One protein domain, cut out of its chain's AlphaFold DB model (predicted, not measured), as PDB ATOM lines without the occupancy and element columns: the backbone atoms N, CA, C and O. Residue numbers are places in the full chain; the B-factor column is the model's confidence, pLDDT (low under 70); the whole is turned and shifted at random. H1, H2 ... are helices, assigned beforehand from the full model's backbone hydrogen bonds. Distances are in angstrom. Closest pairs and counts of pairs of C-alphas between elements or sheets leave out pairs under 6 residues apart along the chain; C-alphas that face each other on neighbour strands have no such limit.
ATOM      1  N   ASP A 187      26.875  44.656  10.082       88.62
ATOM      2  CA  ASP A 187      26.468  43.905   8.904       88.62
ATOM      3  C   ASP A 187      27.462  42.798   8.563       88.62
ATOM      4  O   ASP A 187      28.681  42.937   8.705       88.62
ATOM      5  N   ILE A 188      26.923  41.682   8.085       90.75
ATOM      6  CA  ILE A 188      27.699  40.530   7.644       90.75
ATOM      7  C   ILE A 188      27.686  40.533   6.119       90.75
ATOM      8  O   ILE A 188      26.694  40.169   5.489       90.75
ATOM      9  N   ASP A 189      28.804  40.959   5.542       92.06
ATOM     10  CA  ASP A 189      29.009  41.007   4.097       92.06
ATOM     11  C   ASP A 189      29.431  39.634   3.561       92.06
ATOM     12  O   ASP A 189      30.473  39.103   3.948       92.06
ATOM     13  N   LEU A 190      28.611  39.051   2.687       95.12
ATOM     14  CA  LEU A 190      28.864  37.785   1.992       95.12
ATOM     15  C   LEU A 190      29.151  37.994   0.498       95.12
ATOM     16  O   LEU A 190      29.326  37.012  -0.231       95.12
ATOM     17  N   ARG A 191      29.202  39.247   0.020       92.31
ATOM     18  CA  ARG A 191      29.494  39.553  -1.385       92.31
ATOM     19  C   ARG A 191      30.869  39.012  -1.776       92.31
ATOM     20  O   ARG A 191      31.809  38.970  -0.985       92.31
ATOM     21  N   GLY A 192      30.985  38.581  -3.030       88.88
ATOM     22  CA  GLY A 192      32.223  38.018  -3.574       88.88
ATOM     23  C   GLY A 192      32.509  36.568  -3.167       88.88
ATOM     24  O   GLY A 192      33.453  35.978  -3.695       88.88
ATOM     25  N   LEU A 193      31.701  35.958  -2.290       94.75
ATOM     26  CA  LEU A 193      31.751  34.514  -2.072       94.75
ATOM     27  C   LEU A 193      31.189  33.759  -3.293       94.75
ATOM     28  O   LEU A 193      30.222  34.212  -3.909       94.75
ATOM     29  N   PRO A 194      31.730  32.572  -3.630       94.94
ATOM     30  CA  PRO A 194      31.115  31.683  -4.612       94.94
ATOM     31  C   PRO A 194      29.638  31.394  -4.272       94.94
ATOM     32  O   PRO A 194      29.327  31.216  -3.091       94.94
ATOM     33  N   PRO A 195      28.727  31.267  -5.260       93.88
ATOM     34  CA  PRO A 195      27.283  31.191  -4.999       93.88
ATOM     35  C   PRO A 195      26.859  30.097  -4.010       93.88
ATOM     36  O   PRO A 195      26.015  30.325  -3.145       93.88
ATOM     37  N   GLN A 196      27.465  28.907  -4.097       94.88
ATOM     38  CA  GLN A 196      27.173  27.827  -3.155       94.88
ATOM     39  C   GLN A 196      27.695  28.144  -1.748       94.88
ATOM     40  O   GLN A 196      26.981  27.937  -0.772       94.88
ATOM     41  N   LEU A 197      28.911  28.679  -1.634       96.19
ATOM     42  CA  LEU A 197      29.502  29.049  -0.352       96.19
ATOM     43  C   LEU A 197      28.714  30.161   0.347       96.19
ATOM     44  O   LEU A 197      28.525  30.111   1.561       96.19
ATOM     45  N   MET A 198      28.201  31.125  -0.417       97.12
ATOM     46  CA  MET A 198      27.280  32.132   0.098       97.12
ATOM     47  C   MET A 198      26.036  31.469   0.705       97.12
ATOM     48  O   MET A 198      25.730  31.718   1.869       97.12
ATOM     49  N   LEU A 199      25.377  30.552  -0.017       97.25
ATOM     50  CA  LEU A 199      24.225  29.801   0.503       97.25
ATOM     51  C   LEU A 199      24.564  28.977   1.756       97.25
ATOM     52  O   LEU A 199      23.741  28.864   2.663       97.25
ATOM     53  N   GLU A 200      25.766  28.408   1.835       97.81
ATOM     54  CA  GLU A 200      26.243  27.685   3.018       97.81
ATOM     55  C   GLU A 200      26.372  28.603   4.246       97.81
ATOM     56  O   GLU A 200      25.938  28.230   5.341       97.81
ATOM     57  N   PHE A 201      26.901  29.821   4.076       97.06
ATOM     58  CA  PHE A 201      26.938  30.833   5.138       97.06
ATOM     59  C   PHE A 201      25.538  31.322   5.513       97.06
ATOM     60  O   PHE A 201      25.222  31.382   6.699       97.06
ATOM     61  N   GLN A 202      24.676  31.598   4.535       97.31
ATOM     62  CA  GLN A 202      23.284  31.999   4.767       97.31
ATOM     63  C   GLN A 202      22.511  30.923   5.547       97.31
ATOM     64  O   GLN A 202      21.818  31.224   6.518       97.31
ATOM     65  N   TYR A 203      22.704  29.644   5.204       97.19
ATOM     66  CA  TYR A 203      22.152  28.520   5.957       97.19
ATOM     67  C   TYR A 203      22.687  28.462   7.395       97.19
ATOM     68  O   TYR A 203      21.930  28.221   8.339       97.19
ATOM     69  N   ALA A 204      23.986  28.701   7.586       94.81
ATOM     70  CA  ALA A 204      24.594  28.724   8.909       94.81
ATOM     71  C   ALA A 204      24.083  29.888   9.775       94.81
ATOM     72  O   ALA A 204      23.823  29.679  10.964       94.81
ATOM     73  N   LEU A 205      23.902  31.078   9.192       94.25
ATOM     74  CA  LEU A 205      23.297  32.242   9.846       94.25
ATOM     75  C   LEU A 205      21.859  31.945  10.269       94.25
ATOM     76  O   LEU A 205      21.536  32.089  11.447       94.25
ATOM     77  N   GLN A 206      21.042  31.418   9.354       94.50
ATOM     78  CA  GLN A 206      19.671  31.008   9.646       94.50
ATOM     79  C   GLN A 206      19.611  30.016  10.809       94.50
ATOM     80  O   GLN A 206      18.888  30.214  11.782       94.50
ATOM     81  N   ARG A 207      20.409  28.945  10.747       91.62
ATOM     82  CA  ARG A 207      20.425  27.931  11.806       91.62
ATOM     83  C   ARG A 207      20.854  28.531  13.146       91.62
ATOM     84  O   ARG A 207      20.327  28.153  14.190       91.62
ATOM     85  N   ARG A 208      21.839  29.431  13.126       88.75
ATOM     86  CA  ARG A 208      22.336  30.111  14.323       88.75
ATOM     87  C   ARG A 208      21.225  30.951  14.957       88.75
ATOM     88  O   ARG A 208      20.978  30.778  16.151       88.75
ATOM     89  N   HIS A 209      20.539  31.758  14.150       88.44
ATOM     90  CA  HIS A 209      19.372  32.542  14.548       88.44
ATOM     91  C   HIS A 209      18.266  31.665  15.158       88.44
ATOM     92  O   HIS A 209      17.746  31.976  16.227       88.44
ATOM     93  N   ASP A 210      17.955  30.526  14.535       88.00
ATOM     94  CA  ASP A 210      16.855  29.652  14.968       88.00
ATOM     95  C   ASP A 210      17.148  28.897  16.263       88.00
ATOM     96  O   ASP A 210      16.260  28.695  17.089       88.00
ATOM     97  N   GLN A 211      18.395  28.470  16.463       83.19
ATOM     98  CA  GLN A 211      18.763  27.700  17.647       83.19
ATOM     99  C   GLN A 211      18.708  28.540  18.925       83.19
ATOM    100  O   GLN A 211      18.366  28.008  19.976       83.19
ATOM    101  N   ARG A 212      19.092  29.823  18.868       79.44
ATOM    102  CA  ARG A 212      19.179  30.723  20.041       79.44
ATOM    103  C   ARG A 212      19.949  30.146  21.245       79.44
ATOM    104  O   ARG A 212      19.777  30.583  22.375       79.44
ATOM    105  N   LEU A 213      20.821  29.159  21.008       70.88
ATOM    106  CA  LEU A 213      21.555  28.440  22.059       70.88
ATOM    107  C   LEU A 213      22.882  29.112  22.429       70.88
ATOM    108  O   LEU A 213      23.386  28.918  23.534       70.88
ATOM    109  N   ARG A 214      23.508  29.814  21.476       74.75
ATOM    110  CA  ARG A 214      24.832  30.430  21.628       74.75
ATOM    111  C   ARG A 214      24.897  31.724  20.842       74.75
ATOM    112  O   ARG A 214      24.631  31.710  19.641       74.75
ATOM    113  N   THR A 215      25.349  32.778  21.501       82.44
ATOM    114  CA  THR A 215      25.610  34.063  20.867       82.44
ATOM    115  C   THR A 215      26.889  34.030  20.034       82.44
ATOM    116  O   THR A 215      27.818  33.262  20.312       82.44
ATOM    117  N   VAL A 216      26.943  34.857  18.995       84.62
ATOM    118  CA  VAL A 216      28.144  35.112  18.197       84.62
ATOM    119  C   VAL A 216      28.168  36.583  17.804       84.62
ATOM    120  O   VAL A 216      27.171  37.111  17.330       84.62
ATOM    121  N   SER A 217      29.300  37.256  18.010       84.94
ATOM    122  CA  SER A 217      29.441  38.628  17.522       84.94
ATOM    123  C   SER A 217      29.578  38.639  16.005       84.94
ATOM    124  O   SER A 217      30.291  37.808  15.436       84.94
ATOM    125  N   THR A 218      28.944  39.607  15.355       87.06
ATOM    126  CA  THR A 218      29.001  39.800  13.902       87.06
ATOM    127  C   THR A 218      30.432  40.000  13.398       87.06
ATOM    128  O   THR A 218      30.786  39.459  12.353       87.06
ATOM    129  N   GLN A 219      31.312  40.620  14.198       82.69
ATOM    130  CA  GLN A 219      32.751  40.728  13.902       82.69
ATOM    131  C   GLN A 219      33.418  39.361  13.717       82.69
ATOM    132  O   GLN A 219      34.265  39.187  12.844       82.69
ATOM    133  N   PHE A 220      33.034  38.371  14.526       86.12
ATOM    134  CA  PHE A 220      33.588  37.022  14.429       86.12
ATOM    135  C   PHE A 220      33.052  36.261  13.218       86.12
ATOM    136  O   PHE A 220      33.760  35.411  12.676       86.12
ATOM    137  N   VAL A 221      31.828  36.562  12.780       90.19
ATOM    138  CA  VAL A 221      31.304  36.028  11.521       90.19
ATOM    139  C   VAL A 221      32.034  36.662  10.337       90.19
ATOM    140  O   VAL A 221      32.495  35.932   9.467       90.19
ATOM    141  N   ALA A 222      32.229  37.984  10.343       87.56
ATOM    142  CA  ALA A 222      33.001  38.687   9.320       87.56
ATOM    143  C   ALA A 222      34.450  38.170   9.234       87.56
ATOM    144  O   ALA A 222      34.967  37.943   8.140       87.56
ATOM    145  N   GLU A 223      35.094  37.887  10.374       86.12
ATOM    146  CA  GLU A 223      36.406  37.229  10.389       86.12
ATOM    147  C   GLU A 223      36.344  35.845   9.724       86.12
ATOM    148  O   GLU A 223      37.214  35.509   8.921       86.12
ATOM    149  N   ALA A 224      35.322  35.036  10.029       90.88
ATOM    150  CA  ALA A 224      35.156  33.720   9.417       90.88
ATOM    151  C   ALA A 224      34.975  33.812   7.893       90.88
ATOM    152  O   ALA A 224      35.618  33.051   7.171       90.88
ATOM    153  N   VAL A 225      34.176  34.767   7.407       92.75
ATOM    154  CA  VAL A 225      34.002  35.043   5.971       92.75
ATOM    155  C   VAL A 225      35.340  35.415   5.336       92.75
ATOM    156  O   VAL A 225      35.779  34.742   4.408       92.75
ATOM    157  N   HIS A 226      36.056  36.395   5.897       88.44
ATOM    158  CA  HIS A 226      37.367  36.813   5.393       88.44
ATOM    159  C   HIS A 226      38.366  35.643   5.320       88.44
ATOM    160  O   HIS A 226      39.130  35.519   4.361       88.44
ATOM    161  N   ARG A 227      38.375  34.760   6.327       88.88
ATOM    162  CA  ARG A 227      39.254  33.577   6.361       88.88
ATOM    163  C   ARG A 227      38.919  32.574   5.263       88.88
ATOM    164  O   ARG A 227      39.839  32.020   4.670       88.88
ATOM    165  N   VAL A 228      37.636  32.344   4.996       91.88
ATOM    166  CA  VAL A 228      37.189  31.454   3.918       91.88
ATOM    167  C   VAL A 228      37.518  32.048   2.549       91.88
ATOM    168  O   VAL A 228      38.048  31.331   1.701       91.88
ATOM    169  N   THR A 229      37.297  33.350   2.355       91.75
ATOM    170  CA  THR A 229      37.676  34.056   1.123       91.75
ATOM    171  C   THR A 229      39.176  33.939   0.865       91.75
ATOM    172  O   THR A 229      39.588  33.575  -0.232       91.75
ATOM    173  N   ALA A 230      40.006  34.154   1.892       89.12
ATOM    174  CA  ALA A 230      41.457  34.000   1.791       89.12
ATOM    175  C   ALA A 230      41.901  32.552   1.507       89.12
ATOM    176  O   ALA A 230      42.963  32.344   0.925       89.12
ATOM    177  N   ALA A 231      41.107  31.554   1.910       90.31
ATOM    178  CA  ALA A 231      41.371  30.148   1.610       90.31
ATOM    179  C   ALA A 231      41.010  29.760   0.162       90.31
ATOM    180  O   ALA A 231      41.450  28.708  -0.296       90.31
ATOM    181  N   GLY A 232      40.230  30.581  -0.554       92.50
ATOM    182  CA  GLY A 232      39.877  30.351  -1.959       92.50
ATOM    183  C   GLY A 232      39.034  29.095  -2.202       92.50
ATOM    184  O   GLY A 232      39.122  28.499  -3.274       92.50
ATOM    185  N   VAL A 233      38.256  28.658  -1.208       93.44
ATOM    186  CA  VAL A 233      37.403  27.462  -1.306       93.44
ATOM    187  C   VAL A 233      36.049  27.781  -1.942       93.44
ATOM    188  O   VAL A 233      35.562  28.909  -1.871       93.44
ATOM    189  N   SER A 234      35.420  26.772  -2.539       93.69
ATOM    190  CA  SER A 234      34.096  26.871  -3.167       93.69
ATOM    191  C   SER A 234      32.957  26.371  -2.271       93.69
ATOM    192  O   SER A 234      31.791  26.683  -2.514       93.69
ATOM    193  N   SER A 235      33.306  25.624  -1.223       95.69
ATOM    194  CA  SER A 235      32.420  25.100  -0.186       95.69
ATOM    195  C   SER A 235      33.167  25.000   1.148       95.69
ATOM    196  O   SER A 235      34.368  24.726   1.195       95.69
ATOM    197  N   LEU A 236      32.452  25.133   2.269       95.06
ATOM    198  CA  LEU A 236      32.975  24.841   3.609       95.06
ATOM    199  C   LEU A 236      33.436  23.383   3.742       95.06
ATOM    200  O   LEU A 236      34.267  23.066   4.603       95.06
ATOM    201  N   LEU A 237      32.884  22.495   2.909       94.75
ATOM    202  CA  LEU A 237      33.180  21.066   2.898       94.75
ATOM    203  C   LEU A 237      34.462  20.709   2.131       94.75
ATOM    204  O   LEU A 237      34.937  19.586   2.306       94.75
ATOM    205  N   ASP A 238      35.047  21.643   1.370       92.94
ATOM    206  CA  ASP A 238      36.311  21.441   0.637       92.94
ATOM    207  C   ASP A 238      37.494  21.203   1.588       92.94
ATOM    208  O   ASP A 238      38.499  20.592   1.228       92.94
ATOM    209  N   CYS A 239      37.365  21.660   2.836       90.62
ATOM    210  CA  CYS A 239      38.344  21.457   3.894       90.62
ATOM    211  C   CYS A 239      37.783  20.590   5.031       90.62
ATOM    212  O   CYS A 239      36.630  20.699   5.470       90.62
ATOM    213  N   SER A 240      38.644  19.727   5.569       89.19
ATOM    214  CA  SER A 240      38.363  18.940   6.762       89.19
ATOM    215  C   SER A 240      38.305  19.830   8.014       89.19
ATOM    216  O   SER A 240      38.892  20.918   8.042       89.19
ATOM    217  N   PRO A 241      37.643  19.381   9.097       86.50
ATOM    218  CA  PRO A 241      37.630  20.122  10.358       86.50
ATOM    219  C   PRO A 241      39.037  20.423  10.896       86.50
ATOM    220  O   PRO A 241      39.260  21.481  11.482       86.50
ATOM    221  N   ASP A 242      39.996  19.519  10.684       86.50
ATOM    222  CA  ASP A 242      41.371  19.699  11.150       86.50
ATOM    223  C   ASP A 242      42.169  20.661  10.259       86.50
ATOM    224  O   ASP A 242      42.970  21.440  10.780       86.50
ATOM    225  N   GLN A 243      41.901  20.687   8.948       89.56
ATOM    226  CA  GLN A 243      42.440  21.714   8.050       89.56
ATOM    227  C   GLN A 243      41.936  23.102   8.453       89.56
ATOM    228  O   GLN A 243      42.746  24.013   8.620       89.56
ATOM    229  N   TRP A 244      40.634  23.250   8.725       89.00
ATOM    230  CA  TRP A 244      40.089  24.499   9.260       89.00
ATOM    231  C   TRP A 244      40.757  24.888  10.573       89.00
ATOM    232  O   TRP A 244      41.291  25.985  10.679       89.00
ATOM    233  N   ARG A 245      40.846  23.985  11.555       86.50
ATOM    234  CA  ARG A 245      41.546  24.273  12.821       86.50
ATOM    235  C   ARG A 245      42.990  24.726  12.616       86.50
ATOM    236  O   ARG A 245      43.452  25.610  13.333       86.50
ATOM    237  N   ALA A 246      43.696  24.141  11.650       85.62
ATOM    238  CA  ALA A 246      45.064  24.521  11.331       85.62
ATOM    239  C   ALA A 246      45.177  25.937  10.736       85.62
ATOM    240  O   ALA A 246      46.186  26.596  10.971       85.62
ATOM    241  N   MET A 247      44.158  26.429  10.027       82.88
ATOM    242  CA  MET A 247      44.155  27.783   9.452       82.88
ATOM    243  C   MET A 247      43.964  28.896  10.498       82.88
ATOM    244  O   MET A 247      44.424  30.014  10.301       82.88
ATOM    245  N   PHE A 248      43.358  28.597  11.651       74.00
ATOM    246  CA  PHE A 248      43.139  29.556  12.749       74.00
ATOM    247  C   PHE A 248      44.219  29.464  13.854       74.00
ATOM    248  O   PHE A 248      43.957  29.755  15.026       74.00
ATOM    249  N   ARG A 249      45.437  29.006  13.521       60.62
ATOM    250  CA  ARG A 249      46.526  28.734  14.482       60.62
ATOM    251  C   ARG A 249      46.988  29.985  15.241       60.62
ATOM    252  O   ARG A 249      47.863  30.710  14.792       60.62
ATOM    253  N   ALA A 250      46.423  30.165  16.432       54.88
ATOM    254  CA  ALA A 250      47.022  30.771  17.632       54.88
ATOM    255  C   ALA A 250      46.051  30.623  18.818       54.88
ATOM    256  O   ALA A 250      46.467  30.358  19.944       54.88
ATOM    257  N   ARG A 251      44.740  30.718  18.554       53.94
ATOM    258  CA  ARG A 251      43.656  30.436  19.504       53.94
ATOM    259  C   ARG A 251      42.356  30.304  18.704       53.94
ATOM    260  O   ARG A 251      42.040  31.171  17.898       53.94
ATOM    261  N   MET A 252      41.607  29.216  18.901       65.00
ATOM    262  CA  MET A 252      40.253  29.092  18.344       65.00
ATOM    263  C   MET A 252      39.361  30.143  19.013       65.00
ATOM    264  O   MET A 252      38.874  29.935  20.123       65.00
ATOM    265  N   HIS A 253      39.202  31.292  18.366       75.06
ATOM    266  CA  HIS A 253      38.261  32.326  18.778       75.06
ATOM    267  C   HIS A 253      36.854  32.008  18.247       75.06
ATOM    268  O   HIS A 253      36.659  31.056  17.486       75.06
ATOM    269  N   ALA A 254      35.854  32.787  18.663       80.88
ATOM    270  CA  ALA A 254      34.448  32.518  18.361       80.88
ATOM    271  C   ALA A 254      34.148  32.398  16.851       80.88
ATOM    272  O   ALA A 254      33.285  31.605  16.484       80.88
ATOM    273  N   GLY A 255      34.903  33.082  15.981       82.94
ATOM    274  CA  GLY A 255      34.761  32.972  14.522       82.94
ATOM    275  C   GLY A 255      35.122  31.587  13.979       82.94
ATOM    276  O   GLY A 255      34.369  30.999  13.206       82.94
ATOM    277  N   GLY A 256      36.221  30.994  14.457       86.44
ATOM    278  CA  GLY A 256      36.601  29.625  14.087       86.44
ATOM    279  C   GLY A 256      35.607  28.578  14.601       86.44
ATOM    280  O   GLY A 256      35.321  27.600  13.913       86.44
ATOM    281  N   ILE A 257      35.032  28.796  15.790       85.75
ATOM    282  CA  ILE A 257      33.975  27.931  16.337       85.75
ATOM    283  C   ILE A 257      32.716  28.027  15.470       85.75
ATOM    284  O   ILE A 257      32.172  26.995  15.079       85.75
ATOM    285  N   PHE A 258      32.292  29.245  15.122       89.06
ATOM    286  CA  PHE A 258      31.172  29.472  14.211       89.06
ATOM    287  C   PHE A 258      31.387  28.762  12.871       89.06
ATOM    288  O   PHE A 258      30.487  28.063  12.417       89.06
ATOM    289  N   LEU A 259      32.582  28.861  12.282       91.38
ATOM    290  CA  LEU A 259      32.892  28.214  11.008       91.38
ATOM    291  C   LEU A 259      32.798  26.682  11.085       91.38
ATOM    292  O   LEU A 259      32.237  26.045  10.195       91.38
ATOM    293  N   LEU A 260      33.314  26.073  12.158       90.12
ATOM    294  CA  LEU A 260      33.209  24.625  12.359       90.12
ATOM    295  C   LEU A 260      31.753  24.182  12.561       90.12
ATOM    296  O   LEU A 260      31.363  23.124  12.068       90.12
ATOM    297  N   ASP A 261      30.950  24.994  13.251       88.25
ATOM    298  CA  ASP A 261      29.513  24.763  13.417       88.25
ATOM    299  C   ASP A 261      28.761  24.889  12.087       88.25
ATOM    300  O   ASP A 261      27.908  24.053  11.790       88.25
ATOM    301  N   ALA A 262      29.093  25.904  11.283       93.19
ATOM    302  CA  ALA A 262      28.541  26.133   9.952       93.19
ATOM    303  C   ALA A 262      28.842  24.946   9.032       93.19
ATOM    304  O   ALA A 262      27.932  24.353   8.457       93.19
ATOM    305  N   ARG A 263      30.105  24.515   8.986       94.00
ATOM    306  CA  ARG A 263      30.526  23.339   8.225       94.00
ATOM    307  C   ARG A 263      29.778  22.077   8.664       94.00
ATOM    308  O   ARG A 263      29.317  21.321   7.814       94.00
ATOM    309  N   GLU A 264      29.665  21.821   9.971       90.12
ATOM    310  CA  GLU A 264      28.904  20.670  10.484       90.12
ATOM    311  C   GLU A 264      27.429  20.753  10.071       90.12
ATOM    312  O   GLU A 264      26.849  19.744   9.678       90.12
ATOM    313  N   ALA A 265      26.826  21.942  10.113       91.31
ATOM    314  CA  ALA A 265      25.447  22.144   9.689       91.31
ATOM    315  C   ALA A 265      25.242  21.805   8.208       91.31
ATOM    316  O   ALA A 265      24.307  21.077   7.878       91.31
ATOM    317  N   VAL A 266      26.127  22.290   7.337       94.81
ATOM    318  CA  VAL A 266      26.100  22.003   5.897       94.81
ATOM    319  C   VAL A 266      26.323  20.512   5.635       94.81
ATOM    320  O   VAL A 266      25.613  19.911   4.831       94.81
ATOM    321  N   GLU A 267      27.248  19.879   6.358       92.50
ATOM    322  CA  GLU A 267      27.487  18.436   6.267       92.50
ATOM    323  C   GLU A 267      26.246  17.629   6.675       92.50
ATOM    324  O   GLU A 267      25.876  16.689   5.978       92.50
ATOM    325  N   MET A 268      25.565  18.015   7.757       89.62
ATOM    326  CA  MET A 268      24.310  17.386   8.184       89.62
ATOM    327  C   MET A 268      23.187  17.571   7.161       89.62
ATOM    328  O   MET A 268      22.369  16.675   6.988       89.62
ATOM    329  N   LEU A 269      23.127  18.721   6.486       92.69
ATOM    330  CA  LEU A 269      22.149  18.948   5.424       92.69
ATOM    331  C   LEU A 269      22.451  18.050   4.210       92.69
ATOM    332  O   LEU A 269      21.548  17.409   3.667       92.69
ATOM    333  N   ARG A 270      23.729  17.950   3.817       92.50
ATOM    334  CA  ARG A 270      24.184  17.101   2.706       92.50
ATOM    335  C   ARG A 270      23.939  15.621   2.981       92.50
ATOM    336  O   ARG A 270      23.292  14.961   2.169       92.50
ATOM    337  N   ASP A 271      24.436  15.128   4.109       88.31
ATOM    338  CA  ASP A 271      24.534  13.696   4.401       88.31
ATOM    339  C   ASP A 271      23.304  13.175   5.155       88.31
ATOM    340  O   ASP A 271      23.003  11.990   5.089       88.31
ATOM    341  N   GLY A 272      22.561  14.044   5.842       86.00
ATOM    342  CA  GLY A 272      21.539  13.648   6.809       86.00
ATOM    343  C   GLY A 272      22.119  13.431   8.210       86.00
ATOM    344  O   GLY A 272      23.269  13.765   8.505       86.00
ATOM    345  N   THR A 273      21.302  12.883   9.108       84.88
ATOM    346  CA  THR A 273      21.653  12.656  10.520       84.88
ATOM    347  C   THR A 273      21.281  11.244  10.970       84.88
ATOM    348  O   THR A 273      20.599  10.501  10.263       84.88
TER     349      THR A 273
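What this domain is: This is residues 187 to 273 of the 451 residues of an uncharacterized protein of Acrocarpospora corrugata (UniProt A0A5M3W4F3). The long last helix, H4, is the core of a rounded all-helix domain: H1 crosses it on one face, H2 meets it near their first ends to make a corner, and the short H3 folds back into a hairpin with it. H1 and H2 run in nearly opposite directions near each other in one loose layer, H4 and H3 form a second layer, and the opening stretch, residues 187 to 194, lies on the side of H1 and H2 away from H4. The printed part has 87 residues, with four named helices in the order H1, H2, H3, H4 and no named strand. It is compact, with a radius of gyration of the C-alphas of 12.0 A, and spans 29 by 26 by 25 A.

How they stand to each other: H1, residues 195 to 211, touches H4, residues 254 to 271, about perpendicular at 76 degrees. The closest C-alphas are those of Ala 204 and Ala 262, 4.8 A apart; H1 touches H4 with residues 200 to 207 alone, and H4 touches H1 with residues 261 to 266 alone. H2, residues 218 to 231, is near H1, with 8 pairs of C-alphas within 10 A. H2 touches H4 with residues 220 to 224 alone, against residues 254 to 259 of H4, and the closest C-alphas are those of Phe 220 and Gly 255, 4.2 A apart. The two run the same way at a steep tilt of 67 degrees, only just short of about perpendicular. H3, residues 241 to 247, is near H2, with 6 pairs of C-alphas within 10 A, and apart from H1. H3 and H4 form a helical hairpin: they touch, running opposite ways at a shallow tilt of 32 degrees. Their closest C-alphas are those of Pro 241 and Leu 260, 6.6 A apart, and on H4 residues 256 to 260 alone take part. H4 is the hub, touching three helices. In H1, H2, H3 and H4 every O i to N i+4 pair is within hydrogen-bond range.

Where its parts are: H1 begins at C-alpha 195, at (27.283, 31.191, -4.999), and measures 24.4 A from first to last C-alpha. H2, residues 218 to 231, measures 19.9 A and starts at (29.001, 39.800, 13.902). H3, residues 241 to 247, is 10.1 A long. H4, residues 254 to 271, is the longest helix by residues, at 25.4 A, and ends at C-alpha 271, at (24.534, 13.696, 4.401).

The domain as a whole: The two C-alphas farthest apart are those of Ala 250 and Gly 272, at 32.6 A. The printed part has no cut, and the links H1 to H2, H2 to H3 and H3 to H4 are short. Mean pLDDT of the printed part is 88.1; residues 249 to 252, in the link from H3 to H4, are under 70.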